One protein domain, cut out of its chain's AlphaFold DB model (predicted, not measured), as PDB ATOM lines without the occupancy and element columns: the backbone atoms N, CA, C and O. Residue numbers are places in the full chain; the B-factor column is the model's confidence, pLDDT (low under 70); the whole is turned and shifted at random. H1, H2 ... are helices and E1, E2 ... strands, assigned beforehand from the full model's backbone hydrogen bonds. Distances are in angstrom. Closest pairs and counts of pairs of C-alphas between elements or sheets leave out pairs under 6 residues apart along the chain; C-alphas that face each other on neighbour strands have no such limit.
ATOM      1  N   VAL A  15      57.167  13.270 -10.724       92.06
ATOM      2  CA  VAL A  15      57.132  14.462  -9.888       92.06
ATOM      3  C   VAL A  15      57.799  14.132  -8.562       92.06
ATOM      4  O   VAL A  15      57.552  13.071  -7.983       92.06
ATOM      5  N   SER A  16      58.697  15.003  -8.109       90.06
ATOM      6  CA  SER A  16      59.295  14.883  -6.781       90.06
ATOM      7  C   SER A  16      58.328  15.418  -5.729       90.06
ATOM      8  O   SER A  16      57.583  16.363  -5.982       90.06
ATOM      9  N   ALA A  17      58.337  14.813  -4.543       89.25
ATOM     10  CA  ALA A  17      57.606  15.311  -3.387       89.25
ATOM     11  C   ALA A  17      58.599  15.678  -2.282       89.25
ATOM     12  O   ALA A  17      59.447  14.861  -1.918       89.25
ATOM     13  N   SER A  18      58.477  16.887  -1.749       91.62
ATOM     14  CA  SER A  18      59.140  17.327  -0.525       91.62
ATOM     15  C   SER A  18      58.103  17.523   0.579       91.62
ATOM     16  O   SER A  18      56.920  17.752   0.319       91.62
ATOM     17  N   PHE A  19      58.548  17.401   1.827       93.94
ATOM     18  CA  PHE A  19      57.693  17.497   3.005       93.94
ATOM     19  C   PHE A  19      58.279  18.528   3.961       93.94
ATOM     20  O   PHE A  19      59.462  18.463   4.292       93.94
ATOM     21  N   VAL A  20      57.449  19.472   4.394       93.81
ATOM     22  CA  VAL A  20      57.816  20.509   5.362       93.81
ATOM     23  C   VAL A  20      56.883  20.387   6.555       93.81
ATOM     24  O   VAL A  20      55.666  20.452   6.387       93.81
ATOM     25  N   GLU A  21      57.432  20.183   7.752       95.06
ATOM     26  CA  GLU A  21      56.632  20.147   8.978       95.06
ATOM     27  C   GLU A  21      55.936  21.501   9.173       95.06
ATOM     28  O   GLU A  21      56.572  22.554   9.096       95.06
ATOM     29  N   CYS A  22      54.620  21.485   9.372       95.62
ATOM     30  CA  CYS A  22      53.790  22.686   9.464       95.62
ATOM     31  C   CYS A  22      52.931  22.747  10.735       95.62
ATOM     32  O   CYS A  22      52.130  23.670  10.883       95.62
ATOM     33  N   GLY A  23      53.095  21.799  11.658       95.88
ATOM     34  CA  GLY A  23      52.408  21.788  12.946       95.88
ATOM     35  C   GLY A  23      52.313  20.388  13.539       95.88
ATOM     36  O   GLY A  23      52.968  19.463  13.067       95.88
ATOM     37  N   ALA A  24      51.462  20.229  14.553       97.06
ATOM     38  CA  ALA A  24      51.154  18.934  15.147       97.06
ATOM     39  C   ALA A  24      49.672  18.829  15.542       97.06
ATOM     40  O   ALA A  24      49.081  19.809  15.996       97.06
ATOM     41  N   ILE A  25      49.083  17.638  15.399       97.25
ATOM     42  CA  ILE A  25      47.738  17.293  15.896       97.25
ATOM     43  C   ILE A  25      47.917  16.289  17.030       97.25
ATOM     44  O   ILE A  25      48.495  15.225  16.814       97.25
ATOM     45  N   GLU A  26      47.459  16.623  18.240       96.12
ATOM     46  CA  GLU A  26      47.616  15.763  19.428       96.12
ATOM     47  C   GLU A  26      49.067  15.258  19.607       96.12
ATOM     48  O   GLU A  26      49.306  14.090  19.906       96.12
ATOM     49  N   GLY A  27      50.061  16.113  19.330       94.75
ATOM     50  CA  GLY A  27      51.489  15.776  19.425       94.75
ATOM     51  C   GLY A  27      52.093  15.018  18.231       94.75
ATOM     52  O   GLY A  27      53.286  14.729  18.255       94.75
ATOM     53  N   HIS A  28      51.322  14.727  17.180       96.56
ATOM     54  CA  HIS A  28      51.803  14.046  15.972       96.56
ATOM     55  C   HIS A  28      52.141  15.070  14.878       96.56
ATOM     56  O   HIS A  28      51.265  15.877  14.553       96.56
ATOM     57  N   PRO A  29      53.356  15.057  14.290       96.75
ATOM     58  CA  PRO A  29      53.767  16.063  13.317       96.75
ATOM     59  C   PRO A  29      52.918  15.993  12.044       96.75
ATOM     60  O   PRO A  29      52.647  14.920  11.501       96.75
ATOM     61  N   VAL A  30      52.516  17.163  11.558       97.38
ATOM     62  CA  VAL A  30      51.790  17.359  10.305       97.38
ATOM     63  C   VAL A  30      52.751  17.958   9.292       97.38
ATOM     64  O   VAL A  30      53.423  18.948   9.577       97.38
ATOM     65  N   PHE A  31      52.791  17.379   8.094       96.38
ATOM     66  CA  PHE A  31      53.648  17.843   7.010       96.38
ATOM     67  C   PHE A  31      52.812  18.412   5.872       96.38
ATOM     68  O   PHE A  31      51.869  17.781   5.390       96.38
ATOM     69  N   LYS A  32      53.207  19.584   5.387       93.12
ATOM     70  CA  LYS A  32      52.779  20.090   4.092       93.12
ATOM     71  C   LYS A  32      53.597  19.382   3.016       93.12
ATOM     72  O   LYS A  32      54.826  19.423   3.041       93.12
ATOM     73  N   GLN A  33      52.907  18.741   2.079       90.75
ATOM     74  CA  GLN A  33      53.523  18.137   0.904       90.75
ATOM     75  C   GLN A  33      53.603  19.171  -0.221       90.75
ATOM     76  O   GLN A  33      52.611  19.827  -0.544       90.75
ATOM     77  N   GLU A  34      54.777  19.302  -0.824       88.38
ATOM     78  CA  GLU A  34      55.014  20.163  -1.978       88.38
ATOM     79  C   GLU A  34      55.531  19.319  -3.142       88.38
ATOM     80  O   GLU A  34      56.377  18.441  -2.971       88.38
ATOM     81  N   PHE A  35      54.986  19.565  -4.332       87.38
ATOM     82  CA  PHE A  35      55.381  18.866  -5.547       87.38
ATOM     83  C   PHE A  35      56.350  19.730  -6.346       87.38
ATOM     84  O   PHE A  35      56.079  20.906  -6.599       87.38
ATOM     85  N   GLY A  36      57.480  19.138  -6.725       87.38
ATOM     86  CA  GLY A  36      58.449  19.761  -7.614       87.38
ATOM     87  C   GLY A  36      57.952  19.841  -9.061       87.38
ATOM     88  O   GLY A  36      56.798  19.513  -9.353       87.38
ATOM     89  N   PRO A  37      58.816  20.270  -9.996       89.94
ATOM     90  CA  PRO A  37      58.469  20.274 -11.409       89.94
ATOM     91  C   PRO A  37      58.196  18.850 -11.903       89.94
ATOM     92  O   PRO A  37      58.850  17.891 -11.483       89.94
ATOM     93  N   VAL A  38      57.242  18.728 -12.826       93.38
ATOM     94  CA  VAL A  38      57.047  17.488 -13.575       93.38
ATOM     95  C   VAL A  38      58.207  17.337 -14.553       93.38
ATOM     96  O   VAL A  38      58.506  18.256 -15.314       93.38
ATOM     97  N   VAL A  39      58.852  16.178 -14.525       93.50
ATOM     98  CA  VAL A  39      59.944  15.808 -15.429       93.50
ATOM     99  C   VAL A  39      59.522  14.637 -16.300       93.50
ATOM    100  O   VAL A  39      58.615  13.884 -15.934       93.50
ATOM    101  N   ASP A  40      60.185  14.489 -17.447       92.56
ATOM    102  CA  ASP A  40      59.972  13.384 -18.386       92.56
ATOM    103  C   ASP A  40      58.535  13.267 -18.928       92.56
ATOM    104  O   ASP A  40      58.125  12.209 -19.403       92.56
ATOM    105  N   LEU A  41      57.760  14.354 -18.863       92.56
ATOM    106  CA  LEU A  41      56.456  14.450 -19.509       92.56
ATOM    107  C   LEU A  41      56.661  14.815 -20.987       92.56
ATOM    108  O   LEU A  41      57.211  15.885 -21.247       92.56
ATOM    109  N   PRO A  42      56.212  13.979 -21.942       92.12
ATOM    110  CA  PRO A  42      56.320  14.291 -23.363       92.12
ATOM    111  C   PRO A  42      55.666  15.627 -23.734       92.12
ATOM    112  O   PRO A  42      54.693  16.061 -23.101       92.12
ATOM    113  N   ASP A  43      56.187  16.264 -24.782       92.69
ATOM    114  CA  ASP A  43      55.575  17.454 -25.371       92.69
ATOM    115  C   ASP A  43      54.187  17.128 -25.956       92.69
ATOM    116  O   ASP A  43      53.942  15.984 -26.352       92.69
ATOM    117  N   PRO A  44      53.258  18.101 -26.003       93.44
ATOM    118  CA  PRO A  44      51.949  17.893 -26.608       93.44
ATOM    119  C   PRO A  44      52.061  17.508 -28.086       93.44
ATOM    120  O   PRO A  44      52.740  18.180 -28.864       93.44
ATOM    121  N   GLU A  45      51.312  16.485 -28.490       94.12
ATOM    122  CA  GLU A  45      51.204  16.050 -29.881       94.12
ATOM    123  C   GLU A  45      49.735  16.037 -30.322       94.12
ATOM    124  O   GLU A  45      48.833  15.638 -29.581       94.12
ATOM    125  N   SER A  46      49.473  16.509 -31.544       94.94
ATOM    126  CA  SER A  46      48.111  16.602 -32.074       94.94
ATOM    127  C   SER A  46      47.452  15.225 -32.146       94.94
ATOM    128  O   SER A  46      47.971  14.310 -32.780       94.94
ATOM    129  N   GLY A  47      46.282  15.088 -31.520       94.94
ATOM    130  CA  GLY A  47      45.536  13.828 -31.482       94.94
ATOM    131  C   GLY A  47      46.052  12.805 -30.465       94.94
ATOM    132  O   GLY A  47      45.513  11.701 -30.415       94.94
ATOM    133  N   VAL A  48      47.041  13.159 -29.639       92.50
ATOM    134  CA  VAL A  48      47.572  12.304 -28.572       92.50
ATOM    135  C   VAL A  48      47.079  12.800 -27.212       92.50
ATOM    136  O   VAL A  48      47.107  13.992 -26.922       92.50
ATOM    137  N   VAL A  49      46.625  11.867 -26.371       93.12
ATOM    138  CA  VAL A  49      46.276  12.113 -24.965       93.12
ATOM    139  C   VAL A  49      47.196  11.274 -24.091       93.12
ATOM    140  O   VAL A  49      47.339  10.069 -24.307       93.12
ATOM    141  N   LEU A  50      47.803  11.903 -23.090       93.19
ATOM    142  CA  LEU A  50      48.706  11.247 -22.155       93.19
ATOM    143  C   LEU A  50      47.946  10.835 -20.894       93.19
ATOM    144  O   LEU A  50      47.386  11.672 -20.185       93.19
ATOM    145  N   VAL A  51      47.966   9.539 -20.588       93.19
ATOM    146  CA  VAL A  51      47.435   9.006 -19.329       93.19
ATOM    147  C   VAL A  51      48.571   8.915 -18.316       93.19
ATOM    148  O   VAL A  51      49.523   8.158 -18.502       93.19
ATOM    149  N   VAL A  52      48.471   9.679 -17.233       92.31
ATOM    150  CA  VAL A  52      49.490   9.768 -16.176       92.31
ATOM    151  C   VAL A  52      48.914   9.386 -14.808       92.31
ATOM    152  O   VAL A  52      47.721   9.118 -14.652       92.31
ATOM    153  N   SER A  53      49.766   9.361 -13.779       91.44
ATOM    154  CA  SER A  53      49.295   9.216 -12.398       91.44
ATOM    155  C   SER A  53      48.559  10.476 -11.922       91.44
ATOM    156  O   SER A  53      48.873  11.588 -12.344       91.44
ATOM    157  N   ALA A  54      47.628  10.320 -10.977       91.44
ATOM    158  CA  ALA A  54      46.875  11.445 -10.418       91.44
ATOM    159  C   ALA A  54      47.771  12.535  -9.797       91.44
ATOM    160  O   ALA A  54      47.427  13.710  -9.854       91.44
ATOM    161  N   ILE A  55      48.937  12.167  -9.251       91.06
ATOM    162  CA  ILE A  55      49.886  13.127  -8.664       91.06
ATOM    163  C   ILE A  55      50.546  13.981  -9.754       91.06
ATOM    164  O   ILE A  55      50.681  15.189  -9.587       91.06
ATOM    165  N   VAL A  56      50.919  13.377 -10.891       92.50
ATOM    166  CA  VAL A  56      51.471  14.122 -12.034       92.50
ATOM    167  C   VAL A  56      50.421  15.074 -12.604       92.50
ATOM    168  O   VAL A  56      50.725  16.246 -12.796       92.50
ATOM    169  N   ALA A  57      49.182  14.608 -12.804       92.81
ATOM    170  CA  ALA A  57      48.086  15.471 -13.251       92.81
ATOM    171  C   ALA A  57      47.868  16.657 -12.289       92.81
ATOM    172  O   ALA A  57      47.876  17.808 -12.723       92.81
ATOM    173  N   ALA A  58      47.796  16.399 -10.978       90.19
ATOM    174  CA  ALA A  58      47.613  17.441  -9.965       90.19
ATOM    175  C   ALA A  58      48.763  18.466  -9.934       90.19
ATOM    176  O   ALA A  58      48.534  19.654  -9.699       90.19
ATOM    177  N   ALA A  59      49.999  18.032 -10.190       91.62
ATOM    178  CA  ALA A  59      51.154  18.923 -10.254       91.62
ATOM    179  C   ALA A  59      51.100  19.889 -11.455       91.62
ATOM    180  O   ALA A  59      51.645  20.991 -11.368       91.62
ATOM    181  N   LEU A  60      50.418  19.513 -12.545       91.69
ATOM    182  CA  LEU A  60      50.280  20.332 -13.755       91.69
ATOM    183  C   LEU A  60      49.227  21.441 -13.633       91.69
ATOM    184  O   LEU A  60      49.289  22.389 -14.416       91.69
ATOM    185  N   LYS A  61      48.299  21.369 -12.669       89.19
ATOM    186  CA  LYS A  61      47.315  22.431 -12.361       89.19
ATOM    187  C   LYS A  61      46.589  22.975 -13.606       89.19
ATOM    188  O   LYS A  61      46.515  24.186 -13.811       89.19
ATOM    189  N   GLY A  62      46.159  22.085 -14.494       89.19
ATOM    190  CA  GLY A  62      45.422  22.410 -15.713       89.19
ATOM    191  C   GLY A  62      46.255  23.013 -16.847       89.19
ATOM    192  O   GLY A  62      45.707  23.312 -17.903       89.19
ATOM    193  N   SER A  63      47.573  23.175 -16.681       92.69
ATOM    194  CA  SER A  63      48.446  23.751 -17.722       92.69
ATOM    195  C   SER A  63      48.614  22.864 -18.962       92.69
ATOM    196  O   SER A  63      49.055  23.348 -20.004       92.69
ATOM    197  N   ARG A  64      48.255  21.577 -18.869       93.81
ATOM    198  CA  ARG A  64      48.365  20.577 -19.939       93.81
ATOM    199  C   ARG A  64      46.996  19.944 -20.229       93.81
ATOM    200  O   ARG A  64      46.621  18.991 -19.546       93.81
ATOM    201  N   PRO A  65      46.235  20.454 -21.216       93.31
ATOM    202  CA  PRO A  65      44.887  19.961 -21.520       93.31
ATOM    203  C   PRO A  65      44.876  18.569 -22.175       93.31
ATOM    204  O   PRO A  65      43.835  17.923 -22.234       93.31
ATOM    205  N   ASP A  66      46.026  18.110 -22.668       95.00
ATOM    206  CA  ASP A  66      46.254  16.800 -23.280       95.00
ATOM    207  C   ASP A  66      46.596  15.698 -22.258       95.00
ATOM    208  O   ASP A  66      46.800  14.544 -22.633       95.00
ATOM    209  N   VAL A  67      46.662  16.036 -20.966       95.19
ATOM    210  CA  VAL A  67      47.031  15.115 -19.887       95.19
ATOM    211  C   VAL A  67      45.820  14.780 -19.024       95.19
ATOM    212  O   VAL A  67      45.096  15.660 -18.554       95.19
ATOM    213  N   VAL A  68      45.630  13.488 -18.761       96.00
ATOM    214  CA  VAL A  68      44.552  12.975 -17.914       96.00
ATOM    215  C   VAL A  68      45.053  11.908 -16.942       96.00
ATOM    216  O   VAL A  68      46.057  11.241 -17.183       96.00
ATOM    217  N   ALA A  69      44.326  11.699 -15.847       95.06
ATOM    218  CA  ALA A  69      44.525  10.570 -14.939       95.06
ATOM    219  C   ALA A  69      43.263   9.701 -14.871       95.06
ATOM    220  O   ALA A  69      42.167  10.159 -15.178       95.06
ATOM    221  N   LEU A  70      43.391   8.440 -14.455       95.38
ATOM    222  CA  LEU A  70      42.226   7.579 -14.219       95.38
ATOM    223  C   LEU A  70      41.351   8.148 -13.089       95.38
ATOM    224  O   LEU A  70      41.870   8.597 -12.066       95.38
ATOM    225  N   ALA A  71      40.026   8.085 -13.245       96.19
ATOM    226  CA  ALA A  71      39.048   8.647 -12.308       96.19
ATOM    227  C   ALA A  71      38.859   7.795 -11.032       96.19
ATOM    228  O   ALA A  71      37.749   7.396 -10.684       96.19
ATOM    229  N   THR A  72      39.947   7.496 -10.322       94.94
ATOM    230  CA  THR A  72      39.986   6.562  -9.181       94.94
ATOM    231  C   THR A  72      39.216   7.027  -7.938       94.94
ATOM    232  O   THR A  72      38.905   6.204  -7.079       94.94
ATOM    233  N   GLY A  73      38.884   8.319  -7.842       92.31
ATOM    234  CA  GLY A  73      38.045   8.899  -6.785       92.31
ATOM    235  C   GLY A  73      36.568   9.079  -7.158       92.31
ATOM    236  O   GLY A  73      35.810   9.632  -6.365       92.31
ATOM    237  N   HIS A  74      36.145   8.668  -8.359       96.56
ATOM    238  CA  HIS A  74      34.768   8.859  -8.818       96.56
ATOM    239  C   HIS A  74      33.792   7.899  -8.099       96.56
ATOM    240  O   HIS A  74      34.131   6.734  -7.895       96.56
ATOM    241  N   PRO A  75      32.552   8.314  -7.766       96.62
ATOM    242  CA  PRO A  75      31.582   7.456  -7.069       96.62
ATOM    243  C   PRO A  75      31.198   6.177  -7.832       96.62
ATOM    244  O   PRO A  75      30.788   5.197  -7.225       96.62
ATOM    245  N   ALA A  76      31.346   6.177  -9.156       97.75
ATOM    246  CA  ALA A  76      31.078   5.021 -10.023       97.75
ATOM    247  C   ALA A  76      32.285   4.073 -10.217       97.75
ATOM    248  O   ALA A  76      32.299   3.285 -11.158       97.75
ATOM    249  N   VAL A  77      33.319   4.170  -9.376       97.75
ATOM    250  CA  VAL A  77      34.428   3.203  -9.361       97.75
ATOM    251  C   VAL A  77      33.926   1.843  -8.886       97.75
ATOM    252  O   VAL A  77      33.262   1.745  -7.855       97.75
ATOM    253  N   VAL A  78      34.293   0.785  -9.606       97.88
ATOM    254  CA  VAL A  78      34.018  -0.595  -9.194       97.88
ATOM    255  C   VAL A  78      35.252  -1.144  -8.492       97.88
ATOM    256  O   VAL A  78      36.374  -0.997  -8.984       97.88
ATOM    257  N   ARG A  79      35.050  -1.781  -7.338       97.50
ATOM    258  CA  ARG A  79      36.107  -2.454  -6.578       97.50
ATOM    259  C   ARG A  79      35.904  -3.964  -6.574       97.50
ATOM    260  O   ARG A  79      34.768  -4.426  -6.613       97.50
ATOM    261  N   ASP A  80      37.006  -4.705  -6.548       97.31
ATOM    262  CA  ASP A  80      36.990  -6.157  -6.389       97.31
ATOM    263  C   ASP A  80      36.673  -6.571  -4.937       97.31
ATOM    264  O   ASP A  80      36.539  -5.734  -4.039       97.31
ATOM    265  N   GLU A  81      36.576  -7.880  -4.697       97.88
ATOM    266  CA  GLU A  81      36.300  -8.466  -3.373       97.88
ATOM    267  C   GLU A  81      37.352  -8.104  -2.309       97.88
ATOM    268  O   GLU A  81      37.087  -8.180  -1.112       97.88
ATOM    269  N   GLN A  82      38.549  -7.690  -2.733       97.25
ATOM    270  CA  GLN A  82      39.666  -7.295  -1.871       97.25
ATOM    271  C   GLN A  82      39.729  -5.769  -1.693       97.25
ATOM    272  O   GLN A  82      40.656  -5.245  -1.073       97.25
ATOM    273  N   GLY A  83      38.749  -5.040  -2.235       95.50
ATOM    274  CA  GLY A  83      38.650  -3.590  -2.161       95.50
ATOM    275  C   GLY A  83      39.596  -2.840  -3.101       95.50
ATOM    276  O   GLY A  83      39.728  -1.621  -2.957       95.50
ATOM    277  N   ARG A  84      40.256  -3.507  -4.055       96.62
ATOM    278  CA  ARG A  84      41.104  -2.860  -5.072       96.62
ATOM    279  C   ARG A  84      40.248  -2.336  -6.216       96.62
ATOM    280  O   ARG A  84      39.151  -2.825  -6.445       96.62
ATOM    281  N   ILE A  85      40.738  -1.338  -6.948       95.56
ATOM    282  CA  ILE A  85      40.024  -0.788  -8.107       95.56
ATOM    283  C   ILE A  85      40.013  -1.830  -9.232       95.56
ATOM    284  O   ILE A  85      41.070  -2.175  -9.752       95.56
ATOM    285  N   ALA A  86      38.820  -2.296  -9.603       96.62
ATOM    286  CA  ALA A  86      38.593  -3.192 -10.734       96.62
ATOM    287  C   ALA A  86      38.305  -2.409 -12.024       96.62
ATOM    288  O   ALA A  86      38.770  -2.790 -13.095       96.62
ATOM    289  N   SER A  87      37.569  -1.297 -11.933       96.25
ATOM    290  CA  SER A  87      37.344  -0.399 -13.069       96.25
ATOM    291  C   SER A  87      37.057   1.040 -12.639       96.25
ATOM    292  O   SER A  87      36.656   1.316 -11.505       96.25
ATOM    293  N   VAL A  88      37.267   1.966 -13.573       97.12
ATOM    294  CA  VAL A  88      36.923   3.385 -13.440       97.12
ATOM    295  C   VAL A  88      35.986   3.790 -14.585       97.12
ATOM    296  O   VAL A  88      36.085   3.219 -15.673       97.12
ATOM    297  N   PRO A  89      35.100   4.781 -14.391       96.88
ATOM    298  CA  PRO A  89      34.160   5.222 -15.428       96.88
ATOM    299  C   PRO A  89      34.808   6.084 -16.522       96.88
ATOM    300  O   PRO A  89      34.155   6.412 -17.508       96.88
ATOM    301  N   GLY A  90      36.069   6.487 -16.344       96.44
ATOM    302  CA  GLY A  90      36.785   7.329 -17.292       96.44
ATOM    303  C   GLY A  90      38.004   8.006 -16.674       96.44
ATOM    304  O   GLY A  90      38.680   7.440 -15.808       96.44
ATOM    305  N   PHE A  91      38.257   9.234 -17.120       96.44
ATOM    306  CA  PHE A  91      39.431  10.024 -16.768       96.44
ATOM    307  C   PHE A  91      39.062  11.336 -16.059       96.44
ATOM    308  O   PHE A  91      37.929  11.805 -16.152       96.44
ATOM    309  N   VAL A  92      40.031  11.935 -15.371       95.06
ATOM    310  CA  VAL A  92      39.951  13.259 -14.739       95.06
ATOM    311  C   VAL A  92      41.084  14.159 -15.222       95.06
ATOM    312  O   VAL A  92      42.160  13.683 -15.589       95.06
ATOM    313  N   THR A  93      40.836  15.464 -15.172       89.62
ATOM    314  CA  THR A  93      41.822  16.535 -15.356       89.62
ATOM    315  C   THR A  93      41.729  17.484 -14.155       89.62
ATOM    316  O   THR A  93      40.667  17.578 -13.534       89.62
TER     317      THR A  93
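AT A GLANCE: This is residues 15 to 93 of the 94 residues of an uncharacterized protein of Deltaproteobacteria bacterium ADurb.Bin072 (UniProt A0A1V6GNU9). A long two-stranded hairpin, E1 and E2, reaches away from a small body made of E3, H1 and E4, and a looped arm of residues 71 to 90, with E5 in it, extends from that body in another direction. The 79 printed residues hold one named helix and five named strands in the order E1, E2, E3, H1, E4, E5; the class is mostly strand. E1 and E2 form an antiparallel sheet, E3 and E4 a parallel one. The whole is loose, with a radius of gyration of the C-alphas of 16.3 A, and flat, spanning 50 by 37 by 17 A.

IN THESE COORDINATES: E1, residues 15 to 25, begins at C-alpha 15 (57.132, 14.462, -9.888), bends by 64 degrees at residue 22 and measures 27.6 A. E2, residues 28 to 39, measures 32.5 A. E3 is residues 50 to 52, H1 residues 54 to 60 and E4 residues 67 to 70. E5, residues 85 to 87, ends at C-alpha 87 (37.344, -0.399, -13.069).

HOW THE PARTS SIT: In the hairpin, N 20 and O 32 are 3.0 A apart, within hydrogen-bond range. E3, H1 and E4 form a strand-helix-strand unit, two parallel neighbour strands with a helix between them in the chain, its crossover right-handed; N 52 and O 68 are 2.9 A apart. In H1 every O i to N i+4 pair is within hydrogen-bond range. The closest C-alphas of H1 and E4, Ala 54 and Ala 69, are 5.2 A apart; those of E2 and H1, Phe 35 and Ala 59, 6.3 A. E5 pairs with no named strand, but its residues 85 to 87 pair antiparallel with residues 78 to 79. E4 and E5 are apart.

THE WHOLE: The two farthest C-alphas, Gly 27 and Ser 46, are 51.6 A apart. The printed part has no cut. The link from E4 to E5 is long, 14 residues. No printed residue is under 70 in pLDDT.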